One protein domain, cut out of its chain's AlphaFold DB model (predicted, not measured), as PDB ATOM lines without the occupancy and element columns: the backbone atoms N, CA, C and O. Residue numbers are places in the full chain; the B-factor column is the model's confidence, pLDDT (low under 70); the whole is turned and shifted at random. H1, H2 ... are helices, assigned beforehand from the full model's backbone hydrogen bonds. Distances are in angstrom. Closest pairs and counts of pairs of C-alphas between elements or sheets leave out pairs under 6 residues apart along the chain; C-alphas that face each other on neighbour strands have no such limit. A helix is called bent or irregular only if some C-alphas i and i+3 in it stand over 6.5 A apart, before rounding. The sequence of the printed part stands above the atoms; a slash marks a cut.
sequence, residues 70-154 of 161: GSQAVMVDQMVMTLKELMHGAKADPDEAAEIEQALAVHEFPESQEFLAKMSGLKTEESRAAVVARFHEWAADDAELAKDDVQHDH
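AT A GLANCE: This is residues 70 to 154 of the 161 residues of an uncharacterized protein of Ralstonia solanacearum (UniProt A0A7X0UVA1). What shape do the atoms make? A long helix, H4, crosses H1 with its first part, and residues 139 to 154, of which 139 to 153 belong to H4, stick out as a free arm from a compact body, in which H2 packs on the last residues of H1 and H3 is close to H1 and the first part of H4. What is it built of? The printed part has 85 residues with four named helices, H1 to H4 in chain order, and no named strand; its class is all helix. How spread out is it? It is only just compact, close to loose, with a radius of gyration of the C-alphas of 14.1 A and spans of 47 by 32 by 23 A.

HOW THE PARTS SIT: What meets H4, residues 125 to 153? Its residues 127 to 135 alone touch residues 72 to 80 of H1, residues 70 to 88, at a steep tilt of 60 degrees, the same way; the closest C-alphas, of Val 76 and Val 131, are 5.2 A apart. Where are the others? H2, residues 94 to 105, touches residues 83 to 88 of H1 alone at a steep tilt of 51 degrees, opposite ways, the C-alphas of Met 87 and Ala 97 being closest at 4.4 A. H3, residues 111 to 120, is close but not clearly touching to H1, with Met 75 and Ser 120 the closest C-alphas at 6.8 A, and to H4, with Ala 117 and Arg 128 closest at 7.3 A. What do the backbones show? Every O i to N i+4 pair is within hydrogen-bond range in H1 and H2, against 4 of 6 in H3 and 24 of 25 in H4.

IN THESE COORDINATES: Where do the helices begin and end? H4 runs 43.0 A to C-alpha 153 at (69.113, -17.426, -0.089), and H1 runs 26.8 A from C-alpha 70 at (42.574, 10.221, -5.553). How long are the others? H2 measures 16.1 A and H3 14.9 A; H3 is irregular, with C-alphas 112 and 115 7.1 A apart.

THE WHOLE: How large is it? The two C-alphas farthest apart, of Lys 123 and His 154, are 47.3 A apart. Is it continuous? The printed part has no cut, and its three links are tight. Where is confidence low? Residues 70 to 71 and 141 to 154 are under 70 in pLDDT.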
ATOM      1  N   GLY A  70      41.840  10.835  -6.665       61.31
ATOM      2  CA  GLY A  70      42.574  10.221  -5.553       61.31
ATOM      3  C   GLY A  70      41.657   9.498  -4.579       61.31
ATOM      4  O   GLY A  70      42.018   8.437  -4.090       61.31
ATOM      5  N   SER A  71      40.440  10.012  -4.374       68.69
ATOM      6  CA  SER A  71      39.410   9.308  -3.597       68.69
ATOM      7  C   SER A  71      39.084   7.946  -4.222       68.69
ATOM      8  O   SER A  71      39.061   6.932  -3.531       68.69
ATOM      9  N   GLN A  72      38.928   7.899  -5.551       71.75
ATOM     10  CA  GLN A  72      38.711   6.646  -6.276       71.75
ATOM     11  C   GLN A  72      39.903   5.687  -6.156       71.75
ATOM     12  O   GLN A  72      39.690   4.504  -5.919       71.75
ATOM     13  N   ALA A  73      41.140   6.179  -6.272       73.81
ATOM     14  CA  ALA A  73      42.331   5.345  -6.102       73.81
ATOM     15  C   ALA A  73      42.400   4.712  -4.700       73.81
ATOM     16  O   ALA A  73      42.656   3.519  -4.581       73.81
ATOM     17  N   VAL A  74      42.074   5.478  -3.652       80.69
ATOM     18  CA  VAL A  74      42.006   4.961  -2.275       80.69
ATOM     19  C   VAL A  74      40.937   3.875  -2.140       80.69
ATOM     20  O   VAL A  74      41.198   2.841  -1.534       80.69
ATOM     21  N   MET A  75      39.746   4.074  -2.716       83.12
ATOM     22  CA  MET A  75      38.690   3.051  -2.709       83.12
ATOM     23  C   MET A  75      39.113   1.784  -3.459       83.12
ATOM     24  O   MET A  75      38.820   0.680  -3.006       83.12
ATOM     25  N   VAL A  76      39.800   1.941  -4.593       81.50
ATOM     26  CA  VAL A  76      40.328   0.828  -5.388       81.50
ATOM     27  C   VAL A  76      41.342   0.027  -4.574       81.50
ATOM     28  O   VAL A  76      41.171  -1.180  -4.426       81.50
ATOM     29  N   ASP A  77      42.339   0.688  -3.984       81.00
ATOM     30  CA  ASP A  77      43.361   0.026  -3.165       81.00
ATOM     31  C   ASP A  77      42.742  -0.657  -1.928       81.00
ATOM     32  O   ASP A  77      43.106  -1.785  -1.588       81.00
ATOM     33  N   GLN A  78      41.758  -0.018  -1.285       84.62
ATOM     34  CA  GLN A  78      41.029  -0.603  -0.157       84.62
ATOM     35  C   GLN A  78      40.265  -1.867  -0.574       84.62
ATOM     36  O   GLN A  78      40.282  -2.858   0.156       84.62
ATOM     37  N   MET A  79      39.629  -1.854  -1.749       89.50
ATOM     38  CA  MET A  79      38.908  -3.017  -2.265       89.50
ATOM     39  C   MET A  79      39.867  -4.157  -2.628       89.50
ATOM     40  O   MET A  79      39.588  -5.307  -2.300       89.50
ATOM     41  N   VAL A  80      41.026  -3.852  -3.224       87.94
ATOM     42  CA  VAL A  80      42.088  -4.847  -3.467       87.94
ATOM     43  C   VAL A  80      42.524  -5.504  -2.156       87.94
ATOM     44  O   VAL A  80      42.648  -6.726  -2.096       87.94
ATOM     45  N   MET A  81      42.716  -4.727  -1.084       86.19
ATOM     46  CA  MET A  81      43.044  -5.283   0.234       86.19
ATOM     47  C   MET A  81      41.950  -6.210   0.765       86.19
ATOM     48  O   MET A  81      42.267  -7.289   1.256       86.19
ATOM     49  N   THR A  82      40.679  -5.827   0.632       89.31
ATOM     50  CA  THR A  82      39.559  -6.676   1.049       89.31
ATOM     51  C   THR A  82      39.526  -7.993   0.277       89.31
ATOM     52  O   THR A  82      39.419  -9.042   0.903       89.31
ATOM     53  N   LEU A  83      39.695  -7.971  -1.049       89.81
ATOM     54  CA  LEU A  83      39.747  -9.201  -1.850       89.81
ATOM     55  C   LEU A  83      40.886 -10.121  -1.391       89.81
ATOM     56  O   LEU A  83      40.681 -11.318  -1.215       89.81
ATOM     57  N   LYS A  84      42.065  -9.561  -1.095       87.75
ATOM     58  CA  LYS A  84      43.193 -10.332  -0.551       87.75
ATOM     59  C   LYS A  84      42.891 -10.947   0.814       87.75
ATOM     60  O   LYS A  84      43.286 -12.080   1.065       87.75
ATOM     61  N   GLU A  85      42.231 -10.214   1.709       85.69
ATOM     62  CA  GLU A  85      41.837 -10.739   3.021       85.69
ATOM     63  C   GLU A  85      40.782 -11.843   2.905       85.69
ATOM     64  O   GLU A  85      40.842 -12.811   3.658       85.69
ATOM     65  N   LEU A  86      39.849 -11.733   1.959       85.25
ATOM     66  CA  LEU A  86      38.846 -12.769   1.711       85.25
ATOM     67  C   LEU A  86      39.457 -14.025   1.079       85.25
ATOM     68  O   LEU A  86      39.026 -15.124   1.401       85.25
ATOM     69  N   MET A  87      40.495 -13.881   0.253       87.19
ATOM     70  CA  MET A  87      41.194 -15.014  -0.367       87.19
ATOM     71  C   MET A  87      42.214 -15.691   0.558       87.19
ATOM     72  O   MET A  87      42.332 -16.913   0.580       87.19
ATOM     73  N   HIS A  88      42.997 -14.908   1.303       84.25
ATOM     74  CA  HIS A  88      44.181 -15.399   2.028       84.25
ATOM     75  C   HIS A  88      44.151 -15.111   3.532       84.25
ATOM     76  O   HIS A  88      45.108 -15.409   4.252       84.25
ATOM     77  N   GLY A  89      43.084 -14.494   4.033       81.38
ATOM     78  CA  GLY A  89      42.947 -14.177   5.446       81.38
ATOM     79  C   GLY A  89      42.772 -15.422   6.310       81.38
ATOM     80  O   GLY A  89      42.276 -16.460   5.885       81.38
ATOM     81  N   ALA A  90      43.099 -15.295   7.596       76.69
ATOM     82  CA  ALA A  90      42.978 -16.395   8.560       76.69
ATOM     83  C   ALA A  90      41.533 -16.902   8.772       76.69
ATOM     84  O   ALA A  90      41.332 -17.933   9.411       76.69
ATOM     85  N   LYS A  91      40.535 -16.150   8.294       81.75
ATOM     86  CA  LYS A  91      39.105 -16.484   8.339       81.75
ATOM     87  C   LYS A  91      38.479 -16.557   6.941       81.75
ATOM     88  O   LYS A  91      37.265 -16.433   6.845       81.75
ATOM     89  N   ALA A  92      39.299 -16.683   5.897       81.31
ATOM     90  CA  ALA A  92      38.823 -16.841   4.530       81.31
ATOM     91  C   ALA A  92      37.879 -18.045   4.446       81.31
ATOM     92  O   ALA A  92      38.218 -19.139   4.912       81.31
ATOM     93  N   ASP A  93      36.692 -17.825   3.888       88.25
ATOM     94  CA  ASP A  93      35.801 -18.915   3.524       88.25
ATOM     95  C   ASP A  93      36.314 -19.533   2.211       88.25
ATOM     96  O   ASP A  93      36.577 -18.794   1.260       88.25
ATOM     97  N   PRO A  94      36.530 -20.858   2.144       88.00
ATOM     98  CA  PRO A  94      37.139 -21.489   0.976       88.00
ATOM     99  C   PRO A  94      36.264 -21.405  -0.280       88.00
ATOM    100  O   PRO A  94      36.813 -21.363  -1.381       88.00
ATOM    101  N   ASP A  95      34.938 -21.369  -0.135       89.88
ATOM    102  CA  ASP A  95      34.025 -21.275  -1.274       89.88
ATOM    103  C   ASP A  95      34.008 -19.836  -1.813       89.88
ATOM    104  O   ASP A  95      34.097 -19.626  -3.024       89.88
ATOM    105  N   GLU A  96      33.991 -18.840  -0.919       88.62
ATOM    106  CA  GLU A  96      34.104 -17.420  -1.289       88.62
ATOM    107  C   GLU A  96      35.465 -17.111  -1.935       88.62
ATOM    108  O   GLU A  96      35.535 -16.448  -2.971       88.62
ATOM    109  N   ALA A  97      36.553 -17.638  -1.370       90.00
ATOM    110  CA  ALA A  97      37.892 -17.481  -1.929       90.00
ATOM    111  C   ALA A  97      37.993 -18.084  -3.340       90.00
ATOM    112  O   ALA A  97      38.539 -17.443  -4.237       90.00
ATOM    113  N   ALA A  98      37.425 -19.274  -3.560       90.56
ATOM    114  CA  ALA A  98      37.434 -19.930  -4.865       90.56
ATOM    115  C   ALA A  98      36.629 -19.158  -5.926       90.56
ATOM    116  O   ALA A  98      37.049 -19.104  -7.083       90.56
ATOM    117  N   GLU A  99      35.495 -18.552  -5.558       93.00
ATOM    118  CA  GLU A  99      34.734 -17.675  -6.459       93.00
ATOM    119  C   GLU A  99      35.567 -16.452  -6.864       93.00
ATOM    120  O   GLU A  99      35.686 -16.140  -8.052       93.00
ATOM    121  N   ILE A 100      36.185 -15.785  -5.882       90.44
ATOM    122  CA  ILE A 100      37.013 -14.599  -6.119       90.44
ATOM    123  C   ILE A 100      38.204 -14.947  -7.018       90.44
ATOM    124  O   ILE A 100      38.475 -14.227  -7.980       90.44
ATOM    125  N   GLU A 101      38.888 -16.063  -6.759       90.06
ATOM    126  CA  GLU A 101      39.996 -16.542  -7.590       90.06
ATOM    127  C   GLU A 101      39.567 -16.795  -9.038       90.06
ATOM    128  O   GLU A 101      40.255 -16.366  -9.967       90.06
ATOM    129  N   GLN A 102      38.425 -17.456  -9.244       90.31
ATOM    130  CA  GLN A 102      37.907 -17.743 -10.583       90.31
ATOM    131  C   GLN A 102      37.565 -16.464 -11.347       90.31
ATOM    132  O   GLN A 102      37.966 -16.333 -12.504       90.31
ATOM    133  N   ALA A 103      36.883 -15.515 -10.702       90.50
ATOM    134  CA  ALA A 103      36.540 -14.233 -11.313       90.50
ATOM    135  C   ALA A 103      37.804 -13.448 -11.704       90.50
ATOM    136  O   ALA A 103      37.953 -13.008 -12.846       90.50
ATOM    137  N   LEU A 104      38.774 -13.344 -10.791       91.38
ATOM    138  CA  LEU A 104      40.011 -12.604 -11.041       91.38
ATOM    139  C   LEU A 104      40.891 -13.271 -12.109       91.38
ATOM    140  O   LEU A 104      41.564 -12.557 -12.859       91.38
ATOM    141  N   ALA A 105      40.859 -14.602 -12.230       89.00
ATOM    142  CA  ALA A 105      41.580 -15.345 -13.265       89.00
ATOM    143  C   ALA A 105      41.072 -15.049 -14.687       89.00
ATOM    144  O   ALA A 105      41.854 -15.112 -15.637       89.00
ATOM    145  N   VAL A 106      39.792 -14.695 -14.843       91.94
ATOM    146  CA  VAL A 106      39.209 -14.258 -16.127       91.94
ATOM    147  C   VAL A 106      39.154 -12.732 -16.275       91.94
ATOM    148  O   VAL A 106      38.533 -12.229 -17.206       91.94
ATOM    149  N   HIS A 107      39.857 -11.991 -15.408       89.75
ATOM    150  CA  HIS A 107      39.870 -10.523 -15.360       89.75
ATOM    151  C   HIS A 107      38.494  -9.884 -15.124       89.75
ATOM    152  O   HIS A 107      38.248  -8.747 -15.534       89.75
ATOM    153  N   GLU A 108      37.621 -10.581 -14.407       90.94
ATOM    154  CA  GLU A 108      36.323 -10.067 -13.997       90.94
ATOM    155  C   GLU A 108      36.315  -9.724 -12.510       90.94
ATOM    156  O   GLU A 108      37.110 -10.215 -11.703       90.94
ATOM    157  N   PHE A 109      35.414  -8.816 -12.147       91.50
ATOM    158  CA  PHE A 109      35.202  -8.465 -10.754       91.50
ATOM    159  C   PHE A 109      34.225  -9.470 -10.121       91.50
ATOM    160  O   PHE A 109      33.170  -9.704 -10.707       91.50
ATOM    161  N   PRO A 110      34.525 -10.034  -8.938       91.12
ATOM    162  CA  PRO A 110      33.686 -11.061  -8.322       91.12
ATOM    163  C   PRO A 110      32.277 -10.551  -8.000       91.12
ATOM    164  O   PRO A 110      32.109  -9.512  -7.353       91.12
ATOM    165  N   GLU A 111      31.262 -11.305  -8.433       88.69
ATOM    166  CA  GLU A 111      29.851 -10.917  -8.310       88.69
ATOM    167  C   GLU A 111      29.423 -10.759  -6.849       88.69
ATOM    168  O   GLU A 111      28.771  -9.766  -6.501       88.69
ATOM    169  N   SER A 112      29.853 -11.677  -5.973       87.88
ATOM    170  CA  SER A 112      29.605 -11.613  -4.523       87.88
ATOM    171  C   SER A 112      30.038 -10.283  -3.896       87.88
ATOM    172  O   SER A 112      29.428  -9.813  -2.933       87.88
ATOM    173  N   GLN A 113      31.038  -9.619  -4.480       90.12
ATOM    174  CA  GLN A 113      31.638  -8.404  -3.938       90.12
ATOM    175  C   GLN A 113      31.091  -7.120  -4.573       90.12
ATOM    176  O   GLN A 113      31.446  -6.014  -4.146       90.12
ATOM    177  N   GLU A 114      30.215  -7.209  -5.582       88.25
ATOM    178  CA  GLU A 114      29.676  -6.021  -6.259       88.25
ATOM    179  C   GLU A 114      28.913  -5.105  -5.303       88.25
ATOM    180  O   GLU A 114      28.971  -3.877  -5.422       88.25
ATOM    181  N   PHE A 115      28.172  -5.699  -4.367       85.12
ATOM    182  CA  PHE A 115      27.419  -4.948  -3.373       85.12
ATOM    183  C   PHE A 115      28.358  -4.099  -2.509       85.12
ATOM    184  O   PHE A 115      28.137  -2.897  -2.341       85.12
ATOM    185  N   LEU A 116      29.447  -4.702  -2.027       85.56
ATOM    186  CA  LEU A 116      30.444  -4.022  -1.209       85.56
ATOM    187  C   LEU A 116      31.157  -2.911  -1.991       85.56
ATOM    188  O   LEU A 116      31.330  -1.802  -1.474       85.56
ATOM    189  N   ALA A 117      31.503  -3.169  -3.254       83.19
ATOM    190  CA  ALA A 117      32.106  -2.180  -4.142       83.19
ATOM    191  C   ALA A 117      31.191  -0.956  -4.322       83.19
ATOM    192  O   ALA A 117      31.622   0.185  -4.131       83.19
ATOM    193  N   LYS A 118      29.899  -1.182  -4.596       83.81
ATOM    194  CA  LYS A 118      28.897  -0.113  -4.749       83.81
ATOM    195  C   LYS A 118      28.723   0.697  -3.462       83.81
ATOM    196  O   LYS A 118      28.675   1.927  -3.536       83.81
ATOM    197  N   MET A 119      28.681   0.031  -2.305       83.19
ATOM    198  CA  MET A 119      28.604   0.679  -0.987       83.19
ATOM    199  C   MET A 119      29.845   1.518  -0.673       83.19
ATOM    200  O   MET A 119      29.731   2.570  -0.047       83.19
ATOM    201  N   SER A 120      31.010   1.090  -1.156       76.31
ATOM    202  CA  SER A 120      32.282   1.791  -0.962       76.31
ATOM    203  C   SER A 120      32.483   2.963  -1.927       76.31
ATOM    204  O   SER A 120      33.398   3.747  -1.717       76.31
ATOM    205  N   GLY A 121      31.633   3.113  -2.952       78.31
ATOM    206  CA  GLY A 121      31.698   4.197  -3.943       78.31
ATOM    207  C   GLY A 121      32.147   3.771  -5.347       78.31
ATOM    208  O   GLY A 121      32.083   4.578  -6.275       78.31
ATOM    209  N   LEU A 122      32.501   2.498  -5.548       84.62
ATOM    210  CA  LEU A 122      32.890   1.901  -6.834       84.62
ATOM    211  C   LEU A 122      31.650   1.444  -7.623       84.62
ATOM    212  O   LEU A 122      31.388   0.258  -7.839       84.62
ATOM    213  N   LYS A 123      30.816   2.418  -7.998       83.06
ATOM    214  CA  LYS A 123      29.487   2.167  -8.581       83.06
ATOM    215  C   LYS A 123      29.538   1.732 -10.049       83.06
ATOM    216  O   LYS A 123      28.633   1.034 -10.505       83.06
ATOM    217  N   THR A 124      30.566   2.137 -10.792       85.38
ATOM    218  CA  THR A 124      30.671   1.892 -12.239       85.38
ATOM    219  C   THR A 124      31.447   0.617 -12.540       85.38
ATOM    220  O   THR A 124      32.291   0.192 -11.750       85.38
ATOM    221  N   GLU A 125      31.185   0.017 -13.697       84.19
ATOM    222  CA  GLU A 125      31.958  -1.125 -14.199       84.19
ATOM    223  C   GLU A 125      33.438  -0.761 -14.378       84.19
ATOM    224  O   GLU A 125      34.306  -1.487 -13.914       84.19
ATOM    225  N   GLU A 126      33.726   0.433 -14.903       83.81
ATOM    226  CA  GLU A 126      35.086   0.973 -15.019       83.81
ATOM    227  C   GLU A 126      35.815   1.014 -13.666       83.81
ATOM    228  O   GLU A 126      36.975   0.622 -13.563       83.81
ATOM    229  N   SER A 127      35.128   1.438 -12.599       82.56
ATOM    230  CA  SER A 127      35.728   1.480 -11.262       82.56
ATOM    231  C   SER A 127      36.014   0.086 -10.695       82.56
ATOM    232  O   SER A 127      36.994  -0.075  -9.974       82.56
ATOM    233  N   ARG A 128      35.215  -0.927 -11.058       87.75
ATOM    234  CA  ARG A 128      35.448  -2.329 -10.678       87.75
ATOM    235  C   ARG A 128      36.562  -2.960 -11.512       87.75
ATOM    236  O   ARG A 128      37.431  -3.619 -10.953       87.75
ATOM    237  N   ALA A 129      36.617  -2.667 -12.810       87.00
ATOM    238  CA  ALA A 129      37.723  -3.060 -13.680       87.00
ATOM    239  C   ALA A 129      39.064  -2.476 -13.199       87.00
ATOM    240  O   ALA A 129      40.083  -3.161 -13.238       87.00
ATOM    241  N   ALA A 130      39.064  -1.250 -12.664       86.38
ATOM    242  CA  ALA A 130      40.251  -0.656 -12.047       86.38
ATOM    243  C   ALA A 130      40.738  -1.439 -10.812       86.38
ATOM    244  O   ALA A 130      41.945  -1.553 -10.613       86.38
ATOM    245  N   VAL A 131      39.831  -2.025 -10.015       88.25
ATOM    246  CA  VAL A 131      40.199  -2.933  -8.909       88.25
ATOM    247  C   VAL A 131      40.873  -4.185  -9.439       88.25
ATOM    248  O   VAL A 131      41.931  -4.558  -8.940       88.25
ATOM    249  N   VAL A 132      40.296  -4.807 -10.466       91.00
ATOM    250  CA  VAL A 132      40.866  -6.013 -11.077       91.00
ATOM    251  C   VAL A 132      42.259  -5.724 -11.638       91.00
ATOM    252  O   VAL A 132      43.207  -6.439 -11.327       91.00
ATOM    253  N   ALA A 133      42.418  -4.641 -12.404       88.62
ATOM    254  CA  ALA A 133      43.713  -4.233 -12.941       88.62
ATOM    255  C   ALA A 133      44.746  -4.012 -11.825       88.62
ATOM    256  O   ALA A 133      45.850  -4.551 -11.886       88.62
ATOM    257  N   ARG A 134      44.361  -3.295 -10.762       84.94
ATOM    258  CA  ARG A 134      45.234  -3.023  -9.617       84.94
ATOM    259  C   ARG A 134      45.613  -4.286  -8.842       84.94
ATOM    260  O   ARG A 134      46.733  -4.389  -8.350       84.94
ATOM    261  N   PHE A 135      44.701  -5.250  -8.745       87.94
ATOM    262  CA  PHE A 135      44.978  -6.549  -8.140       87.94
ATOM    263  C   PHE A 135      46.045  -7.319  -8.932       87.94
ATOM    264  O   PHE A 135      46.977  -7.854  -8.338       87.94
ATOM    265  N   HIS A 136      45.948  -7.333 -10.266       84.25
ATOM    266  CA  HIS A 136      46.928  -7.994 -11.137       84.25
ATOM    267  C   HIS A 136      48.295  -7.299 -11.138       84.25
ATOM    268  O   HIS A 136      49.315  -7.984 -11.138       84.25
ATOM    269  N   GLU A 137      48.336  -5.964 -11.073       83.06
ATOM    270  CA  GLU A 137      49.585  -5.217 -10.842       83.06
ATOM    271  C   GLU A 137      50.251  -5.653  -9.531       83.06
ATOM    272  O   GLU A 137      51.433  -5.985  -9.514       83.06
ATOM    273  N   TRP A 138      49.478  -5.721  -8.442       81.69
ATOM    274  CA  TRP A 138      49.993  -6.185  -7.158       81.69
ATOM    275  C   TRP A 138      50.494  -7.638  -7.217       81.69
ATOM    276  O   TRP A 138      51.562  -7.934  -6.686       81.69
ATOM    277  N   ALA A 139      49.748  -8.546  -7.849       77.31
ATOM    278  CA  ALA A 139      50.141  -9.950  -7.961       77.31
ATOM    279  C   ALA A 139      51.436 -10.124  -8.779       77.31
ATOM    280  O   ALA A 139      52.255 -10.991  -8.468       77.31
ATOM    281  N   ALA A 140      51.648  -9.285  -9.799       76.56
ATOM    282  CA  ALA A 140      52.899  -9.244 -10.546       76.56
ATOM    283  C   ALA A 140      54.064  -8.740  -9.677       76.56
ATOM    284  O   ALA A 140      55.106  -9.393  -9.646       76.56
ATOM    285  N   ASP A 141      53.869  -7.651  -8.923       67.69
ATOM    286  CA  ASP A 141      54.874  -7.108  -7.994       67.69
ATOM    287  C   ASP A 141      55.271  -8.133  -6.908       67.69
ATOM    288  O   ASP A 141      56.447  -8.253  -6.558       67.69
ATOM    289  N   ASP A 142      54.306  -8.895  -6.382       64.69
ATOM    290  CA  ASP A 142      54.537  -9.946  -5.378       64.69
ATOM    291  C   ASP A 142      55.320 -11.131  -5.972       64.69
ATOM    292  O   ASP A 142      56.283 -11.621  -5.377       64.69
ATOM    293  N   ALA A 143      54.982 -11.535  -7.201       62.72
ATOM    294  CA  ALA A 143      55.708 -12.571  -7.930       62.72
ATOM    295  C   ALA A 143      57.138 -12.152  -8.311       62.72
ATOM    296  O   ALA A 143      58.009 -13.014  -8.456       62.72
ATOM    297  N   GLU A 144      57.402 -10.859  -8.512       59.47
ATOM    298  CA  GLU A 144      58.760 -10.337  -8.683       59.47
ATOM    299  C   GLU A 144      59.538 -10.346  -7.363       59.47
ATOM    300  O   GLU A 144      60.662 -10.848  -7.333       59.47
ATOM    301  N   LEU A 145      58.924  -9.912  -6.259       55.34
ATOM    302  CA  LEU A 145      59.552  -9.938  -4.934       55.34
ATOM    303  C   LEU A 145      59.925 -11.365  -4.494       55.34
ATOM    304  O   LEU A 145      61.024 -11.595  -3.992       55.34
ATOM    305  N   ALA A 146      59.057 -12.344  -4.760       59.38
ATOM    306  CA  ALA A 146      59.325 -13.750  -4.462       59.38
ATOM    307  C   ALA A 146      60.524 -14.319  -5.247       59.38
ATOM    308  O   ALA A 146      61.194 -15.238  -4.773       59.38
ATOM    309  N   LYS A 147      60.825 -13.796  -6.445       59.12
ATOM    310  CA  LYS A 147      62.005 -14.213  -7.226       59.12
ATOM    311  C   LYS A 147      63.296 -13.633  -6.651       59.12
ATOM    312  O   LYS A 147      64.314 -14.326  -6.670       59.12
ATOM    313  N   ASP A 148      63.248 -12.408  -6.135       54.09
ATOM    314  CA  ASP A 148      64.397 -11.747  -5.510       54.09
ATOM    315  C   ASP A 148      64.773 -12.406  -4.169       54.09
ATOM    316  O   ASP A 148      65.958 -12.619  -3.899       54.09
ATOM    317  N   ASP A 149      63.786 -12.829  -3.371       54.44
ATOM    318  CA  ASP A 149      64.028 -13.541  -2.106       54.44
ATOM    319  C   ASP A 149      64.706 -14.909  -2.329       54.44
ATOM    320  O   ASP A 149      65.659 -15.264  -1.631       54.44
ATOM    321  N   VAL A 150      64.307 -15.656  -3.368       54.81
ATOM    322  CA  VAL A 150      64.923 -16.956  -3.711       54.81
ATOM    323  C   VAL A 150      66.364 -16.797  -4.220       54.81
ATOM    324  O   VAL A 150      67.202 -17.676  -4.001       54.81
ATOM    325  N   GLN A 151      66.693 -15.679  -4.872       53.22
ATOM    326  CA  GLN A 151      68.064 -15.404  -5.318       53.22
ATOM    327  C   GLN A 151      68.996 -15.008  -4.163       53.22
ATOM    328  O   GLN A 151      70.194 -15.293  -4.227       53.22
ATOM    329  N   HIS A 152      68.466 -14.413  -3.091       50.97
ATOM    330  CA  HIS A 152      69.263 -14.021  -1.930       50.97
ATOM    331  C   HIS A 152      69.616 -15.184  -0.986       50.97
ATOM    332  O   HIS A 152      70.688 -15.146  -0.378       50.97
ATOM    333  N   ASP A 153      68.804 -16.243  -0.914       45.19
ATOM    334  CA  ASP A 153      69.113 -17.426  -0.089       45.19
ATOM    335  C   ASP A 153      70.163 -18.363  -0.723       45.19
ATOM    336  O   ASP A 153      70.891 -19.077  -0.029       45.19
ATOM    337  N   HIS A 154      70.331 -18.327  -2.049       45.03
ATOM    338  CA  HIS A 154      71.289 -19.191  -2.747       45.03
ATOM    339  C   HIS A 154      72.744 -18.690  -2.738       45.03
ATOM    340  O   HIS A 154      73.635 -19.408  -3.194       45.03
TER     341      HIS A 154